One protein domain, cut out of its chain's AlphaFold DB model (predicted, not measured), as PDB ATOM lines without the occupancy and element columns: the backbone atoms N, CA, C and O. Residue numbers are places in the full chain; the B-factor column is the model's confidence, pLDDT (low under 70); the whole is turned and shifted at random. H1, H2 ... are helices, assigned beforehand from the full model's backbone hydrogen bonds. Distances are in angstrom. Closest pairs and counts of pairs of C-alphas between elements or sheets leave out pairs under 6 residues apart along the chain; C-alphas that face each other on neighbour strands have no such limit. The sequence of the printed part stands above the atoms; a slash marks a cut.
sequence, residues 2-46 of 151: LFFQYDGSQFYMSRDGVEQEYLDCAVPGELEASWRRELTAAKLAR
ATOM      1  N   LEU A   2       1.787  11.302 -32.084       89.38
ATOM      2  CA  LEU A   2       1.220  10.133 -32.778       89.38
ATOM      3  C   LEU A   2       0.889  10.426 -34.246       89.38
ATOM      4  O   LEU A   2       1.264   9.654 -35.121       89.38
ATOM      5  N   PHE A   3       0.301  11.589 -34.542       91.50
ATOM      6  CA  PHE A   3      -0.030  11.989 -35.912       91.50
ATOM      7  C   PHE A   3       1.134  11.803 -36.899       91.50
ATOM      8  O   PHE A   3       0.985  11.096 -37.885       91.50
ATOM      9  N   PHE A   4       2.319  12.356 -36.621       92.00
ATOM     10  CA  PHE A   4       3.468  12.236 -37.528       92.00
ATOM     11  C   PHE A   4       4.090  10.834 -37.550       92.00
ATOM     12  O   PHE A   4       4.664  10.446 -38.560       92.00
ATOM     13  N   GLN A   5       3.995  10.073 -36.455       92.25
ATOM     14  CA  GLN A   5       4.531   8.705 -36.389       92.25
ATOM     15  C   GLN A   5       3.746   7.738 -37.278       92.25
ATOM     16  O   GLN A   5       4.328   6.832 -37.864       92.25
ATOM     17  N   TYR A   6       2.441   7.968 -37.396       92.62
ATOM     18  CA  TYR A   6       1.516   7.138 -38.162       92.62
ATOM     19  C   TYR A   6       1.126   7.771 -39.496       92.62
ATOM     20  O   TYR A   6       0.079   7.451 -40.054       92.62
ATOM     21  N   ASP A   7       1.941   8.701 -39.999       93.31
ATOM     22  CA  ASP A   7       1.700   9.406 -41.256       93.31
ATOM     23  C   ASP A   7       0.295  10.038 -41.355       93.31
ATOM     24  O   ASP A   7      -0.300  10.094 -42.424       93.31
ATOM     25  N   GLY A   8      -0.278  10.489 -40.239       90.88
ATOM     26  CA  GLY A   8      -1.620  11.071 -40.172       90.88
ATOM     27  C   GLY A   8      -2.746  10.094 -40.530       90.88
ATOM     28  O   GLY A   8      -3.841  10.528 -40.893       90.88
ATOM     29  N   SER A   9      -2.472   8.784 -40.494       91.69
ATOM     30  CA  SER A   9      -3.397   7.706 -40.845       91.69
ATOM     31  C   SER A   9      -4.010   7.086 -39.592       91.69
ATOM     32  O   SER A   9      -3.357   6.319 -38.883       91.69
ATOM     33  N   GLN A  10      -5.299   7.352 -39.363       88.62
ATOM     34  CA  GLN A  10      -6.064   6.684 -38.303       88.62
ATOM     35  C   GLN A  10      -6.110   5.166 -38.507       88.62
ATOM     36  O   GLN A  10      -6.029   4.424 -37.540       88.62
ATOM     37  N   PHE A  11      -6.109   4.684 -39.756       89.50
ATOM     38  CA  PHE A  11      -6.021   3.250 -40.044       89.50
ATOM     39  C   PHE A  11      -4.761   2.606 -39.436       89.50
ATOM     40  O   PHE A  11      -4.848   1.543 -38.824       89.50
ATOM     41  N   TYR A  12      -3.593   3.252 -39.556       90.44
ATOM     42  CA  TYR A  12      -2.362   2.722 -38.958       90.44
ATOM     43  C   TYR A  12      -2.355   2.848 -37.435       90.44
ATOM     44  O   TYR A  12      -1.886   1.937 -36.759       90.44
ATOM     45  N   MET A  13      -2.922   3.927 -36.893       93.38
ATOM     46  CA  MET A  13      -3.098   4.072 -35.446       93.38
ATOM     47  C   MET A  13      -4.023   2.987 -34.882       93.38
ATOM     48  O   MET A  13      -3.746   2.433 -33.823       93.38
ATOM     49  N   SER A  14      -5.099   2.658 -35.598       92.25
ATOM     50  CA  SER A  14      -6.085   1.648 -35.209       92.25
ATOM     51  C   SER A  14      -5.463   0.254 -35.198       92.25
ATOM     52  O   SER A  14      -5.562  -0.471 -34.210       92.25
ATOM     53  N   ARG A  15      -4.719  -0.081 -36.262       92.50
ATOM     54  CA  ARG A  15      -3.969  -1.341 -36.374       92.50
ATOM     55  C   ARG A  15      -3.005  -1.550 -35.204       92.50
ATOM     56  O   ARG A  15      -2.865  -2.675 -34.732       92.50
ATOM     57  N   ASP A  16      -2.368  -0.476 -34.746       93.62
ATOM     58  CA  ASP A  16      -1.356  -0.526 -33.691       93.62
ATOM     59  C   ASP A  16      -1.942  -0.195 -32.297       93.62
ATOM     60  O   ASP A  16      -1.205  -0.131 -31.316       93.62
ATOM     61  N   GLY A  17      -3.269  -0.031 -32.187       93.56
ATOM     62  CA  GLY A  17      -3.991   0.115 -30.919       93.56
ATOM     63  C   GLY A  17      -3.893   1.488 -30.246       93.56
ATOM     64  O   GLY A  17      -4.196   1.598 -29.061       93.56
ATOM     65  N   VAL A  18      -3.486   2.531 -30.976       95.12
ATOM     66  CA  VAL A  18      -3.238   3.890 -30.442       95.12
ATOM     67  C   VAL A  18      -4.197   4.953 -30.987       95.12
ATOM     68  O   VAL A  18      -4.055   6.137 -30.694       95.12
ATOM     69  N   GLU A  19      -5.192   4.554 -31.782       94.12
ATOM     70  CA  GLU A  19      -6.196   5.472 -32.337       94.12
ATOM     71  C   GLU A  19      -6.960   6.220 -31.240       94.12
ATOM     72  O   GLU A  19      -7.113   7.436 -31.329       94.12
ATOM     73  N   GLN A  20      -7.372   5.525 -30.175       93.94
ATOM     74  CA  GLN A  20      -8.116   6.156 -29.084       93.94
ATOM     75  C   GLN A  20      -7.286   7.237 -28.375       93.94
ATOM     76  O   GLN A  20      -7.804   8.316 -28.116       93.94
ATOM     77  N   GLU A  21      -5.989   6.999 -28.148       93.62
ATOM     78  CA  GLU A  21      -5.082   7.993 -27.552       93.62
ATOM     79  C   GLU A  21      -4.997   9.262 -28.414       93.62
ATOM     80  O   GLU A  21      -4.985  10.380 -27.895       93.62
ATOM     81  N   TYR A  22      -4.991   9.109 -29.742       92.69
ATOM     82  CA  TYR A  22      -5.039  10.250 -30.653       92.69
ATOM     83  C   TYR A  22      -6.383  10.990 -30.582       92.69
ATOM     84  O   TYR A  22      -6.398  12.220 -30.502       92.69
ATOM     85  N   LEU A  23      -7.503  10.264 -30.590       92.62
ATOM     86  CA  LEU A  23      -8.844  10.855 -30.539       92.62
ATOM     87  C   LEU A  23      -9.095  11.605 -29.222       92.62
ATOM     88  O   LEU A  23      -9.670  12.696 -29.242       92.62
ATOM     89  N   ASP A  24      -8.598  11.081 -28.100       94.94
ATOM     90  CA  ASP A  24      -8.715  11.695 -26.773       94.94
ATOM     91  C   ASP A  24      -7.980  13.043 -26.681       94.94
ATOM     92  O   ASP A  24      -8.345  13.900 -25.873       94.94
ATOM     93  N   CYS A  25      -6.985  13.281 -27.544       90.69
ATOM     94  CA  CYS A  25      -6.305  14.573 -27.637       90.69
ATOM     95  C   CYS A  25      -7.198  15.688 -28.217       90.69
ATOM     96  O   CYS A  25      -6.812  16.855 -28.140       90.69
ATOM     97  N   ALA A  26      -8.354  15.349 -28.810       91.69
ATOM     98  CA  ALA A  26      -9.342  16.283 -29.362       91.69
ATOM     99  C   ALA A  26      -8.722  17.392 -30.237       91.69
ATOM    100  O   ALA A  26      -9.035  18.579 -30.100       91.69
ATOM    101  N   VAL A  27      -7.803  17.000 -31.125       89.94
ATOM    102  CA  VAL A  27      -7.050  17.926 -31.978       89.94
ATOM    103  C   VAL A  27      -8.019  18.727 -32.860       89.94
ATOM    104  O   VAL A  27      -8.801  18.130 -33.604       89.94
ATOM    105  N   PRO A  28      -7.976  20.073 -32.834       94.75
ATOM    106  CA  PRO A  28      -8.808  20.885 -33.712       94.75
ATOM    107  C   PRO A  28      -8.527  20.598 -35.191       94.75
ATOM    108  O   PRO A  28      -7.369  20.513 -35.603       94.75
ATOM    109  N   GLY A  29      -9.574  20.537 -36.019       93.38
ATOM    110  CA  GLY A  29      -9.438  20.206 -37.445       93.38
ATOM    111  C   GLY A  29      -8.515  21.151 -38.229       93.38
ATOM    112  O   GLY A  29      -7.808  20.714 -39.134       93.38
ATOM    113  N   GLU A  30      -8.452  22.433 -37.856       95.44
ATOM    114  CA  GLU A  30      -7.518  23.398 -38.460       95.44
ATOM    115  C   GLU A  30      -6.051  23.051 -38.173       95.44
ATOM    116  O   GLU A  30      -5.192  23.172 -39.051       95.44
ATOM    117  N   LEU A  31      -5.771  22.583 -36.954       94.81
ATOM    118  CA  LEU A  31      -4.438  22.158 -36.544       94.81
ATOM    119  C   LEU A  31      -4.049  20.859 -37.255       94.81
ATOM    120  O   LEU A  31      -2.950  20.771 -37.799       94.81
ATOM    121  N   GLU A  32      -4.973  19.898 -37.349       94.19
ATOM    122  CA  GLU A  32      -4.745  18.664 -38.108       94.19
ATOM    123  C   GLU A  32      -4.480  18.954 -39.596       94.19
ATOM    124  O   GLU A  32      -3.562  18.390 -40.197       94.19
ATOM    125  N   ALA A  33      -5.218  19.892 -40.195       93.88
ATOM    126  CA  ALA A  33      -4.980  20.326 -41.568       93.88
ATOM    127  C   ALA A  33      -3.605  21.004 -41.737       93.88
ATOM    128  O   ALA A  33      -2.959  20.840 -42.776       93.88
ATOM    129  N   SER A  34      -3.128  21.749 -40.729       96.56
ATOM    130  CA  SER A  34      -1.759  22.282 -40.711       96.56
ATOM    131  C   SER A  34      -0.725  21.160 -40.700       96.56
ATOM    132  O   SER A  34       0.125  21.111 -41.590       96.56
ATOM    133  N   TRP A  35      -0.851  20.207 -39.777       95.94
ATOM    134  CA  TRP A  35       0.067  19.073 -39.676       95.94
ATOM    135  C   TRP A  35       0.070  18.209 -40.931       95.94
ATOM    136  O   TRP A  35       1.127  17.754 -41.358       95.94
ATOM    137  N   ARG A  36      -1.085  18.024 -41.575       95.56
ATOM    138  CA  ARG A  36      -1.183  17.313 -42.854       95.56
ATOM    139  C   ARG A  36      -0.403  18.025 -43.958       95.56
ATOM    140  O   ARG A  36       0.289  17.367 -44.726       95.56
ATOM    141  N   ARG A  37      -0.459  19.362 -44.024       95.94
ATOM    142  CA  ARG A  37       0.358  20.146 -44.970       95.94
ATOM    143  C   ARG A  37       1.851  20.016 -44.676       95.94
ATOM    144  O   ARG A  37       2.623  19.821 -45.610       95.94
ATOM    145  N   GLU A  38       2.240  20.096 -43.408       96.38
ATOM    146  CA  GLU A  38       3.632  19.919 -42.971       96.38
ATOM    147  C   GLU A  38       4.156  18.521 -43.322       96.38
ATOM    148  O   GLU A  38       5.232  18.388 -43.907       96.38
ATOM    149  N   LEU A  39       3.369  17.481 -43.040       96.44
ATOM    150  CA  LEU A  39       3.709  16.098 -43.348       96.44
ATOM    151  C   LEU A  39       3.817  15.868 -44.857       96.44
ATOM    152  O   LEU A  39       4.809  15.303 -45.311       96.44
ATOM    153  N   THR A  40       2.855  16.355 -45.648       97.38
ATOM    154  CA  THR A  40       2.933  16.273 -47.113       97.38
ATOM    155  C   THR A  40       4.190  16.970 -47.631       97.38
ATOM    156  O   THR A  40       4.924  16.375 -48.414       97.38
ATOM    157  N   ALA A  41       4.511  18.180 -47.162       97.25
ATOM    158  CA  ALA A  41       5.736  18.875 -47.563       97.25
ATOM    159  C   ALA A  41       7.004  18.073 -47.212       97.25
ATOM    160  O   ALA A  41       7.896  17.934 -48.050       97.25
ATOM    161  N   ALA A  42       7.060  17.486 -46.013       96.44
ATOM    162  CA  ALA A  42       8.176  16.648 -45.583       96.44
ATOM    163  C   ALA A  42       8.318  15.364 -46.420       96.44
ATOM    164  O   ALA A  42       9.438  14.940 -46.701       96.44
ATOM    165  N   LYS A  43       7.204  14.749 -46.842       96.94
ATOM    166  CA  LYS A  43       7.210  13.582 -47.740       96.94
ATOM    167  C   LYS A  43       7.707  13.966 -49.132       96.94
ATOM    168  O   LYS A  43       8.629  13.342 -49.644       96.94
ATOM    169  N   LEU A  44       7.172  15.041 -49.710       97.62
ATOM    170  CA  LEU A  44       7.573  15.521 -51.037       97.62
ATOM    171  C   LEU A  44       9.059  15.899 -51.104       97.62
ATOM    172  O   LEU A  44       9.709  15.620 -52.107       97.62
ATOM    173  N   ALA A  45       9.621  16.452 -50.025       96.88
ATOM    174  CA  ALA A  45      11.049  16.762 -49.919       96.88
ATOM    175  C   ALA A  45      11.975  15.526 -49.957       96.88
ATOM    176  O   ALA A  45      13.191  15.680 -49.989       96.88
ATOM    177  N   ARG A  46      11.419  14.307 -49.921       95.62
ATOM    178  CA  ARG A  46      12.158  13.037 -50.004       95.62
ATOM    179  C   ARG A  46      11.981  12.325 -51.346       95.62
ATOM    180  O   ARG A  46      12.442  11.195 -51.488       95.62
TER     181      ARG A  46
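What this domain is: This is residues 2 to 46 of the 151 residues of an uncharacterized protein of Mycobacterium sp. ACS4054 (UniProt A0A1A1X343). The long helix H4 is one arm of a flat, open V; H3 and H2 make the other, with short H1 between the arms. The printed part has 45 residues, with four named helices in the order H1, H2, H3, H4 that hold 32 of them, and no named strand; the class is all helix. The whole is only just compact, close to loose: radius of gyration of the C-alphas 10.9 A, spans 30 by 22 by 11 A.

How they stand to each other: H4, residues 29 to 44, is close but not clearly touching to H1, residues 2 to 5; their closest C-alphas, Leu 39 and Phe 4, are 7.0 A apart. H2, residues 10 to 15, and H3, residues 19 to 24, only just touch, only at the corner, with 3 pairs of C-alphas within 8 A; the closest, Met 13 and Glu 19, are 4.6 A apart. They run opposite ways at a steep tilt of 53 degrees. H4 is apart from both. In H2, H3 and H4 every O i to N i+4 pair is within hydrogen-bond range; H1 is too short for one.

Where its parts are: H4 runs 22.3 A, from C-alpha 29 at (-9.438, 20.206, -37.445) to C-alpha 44 at (7.573, 15.521, -51.037).

The domain as a whole: The printed part has no cut, its three links are tight, and no printed residue is under 70 in pLDDT.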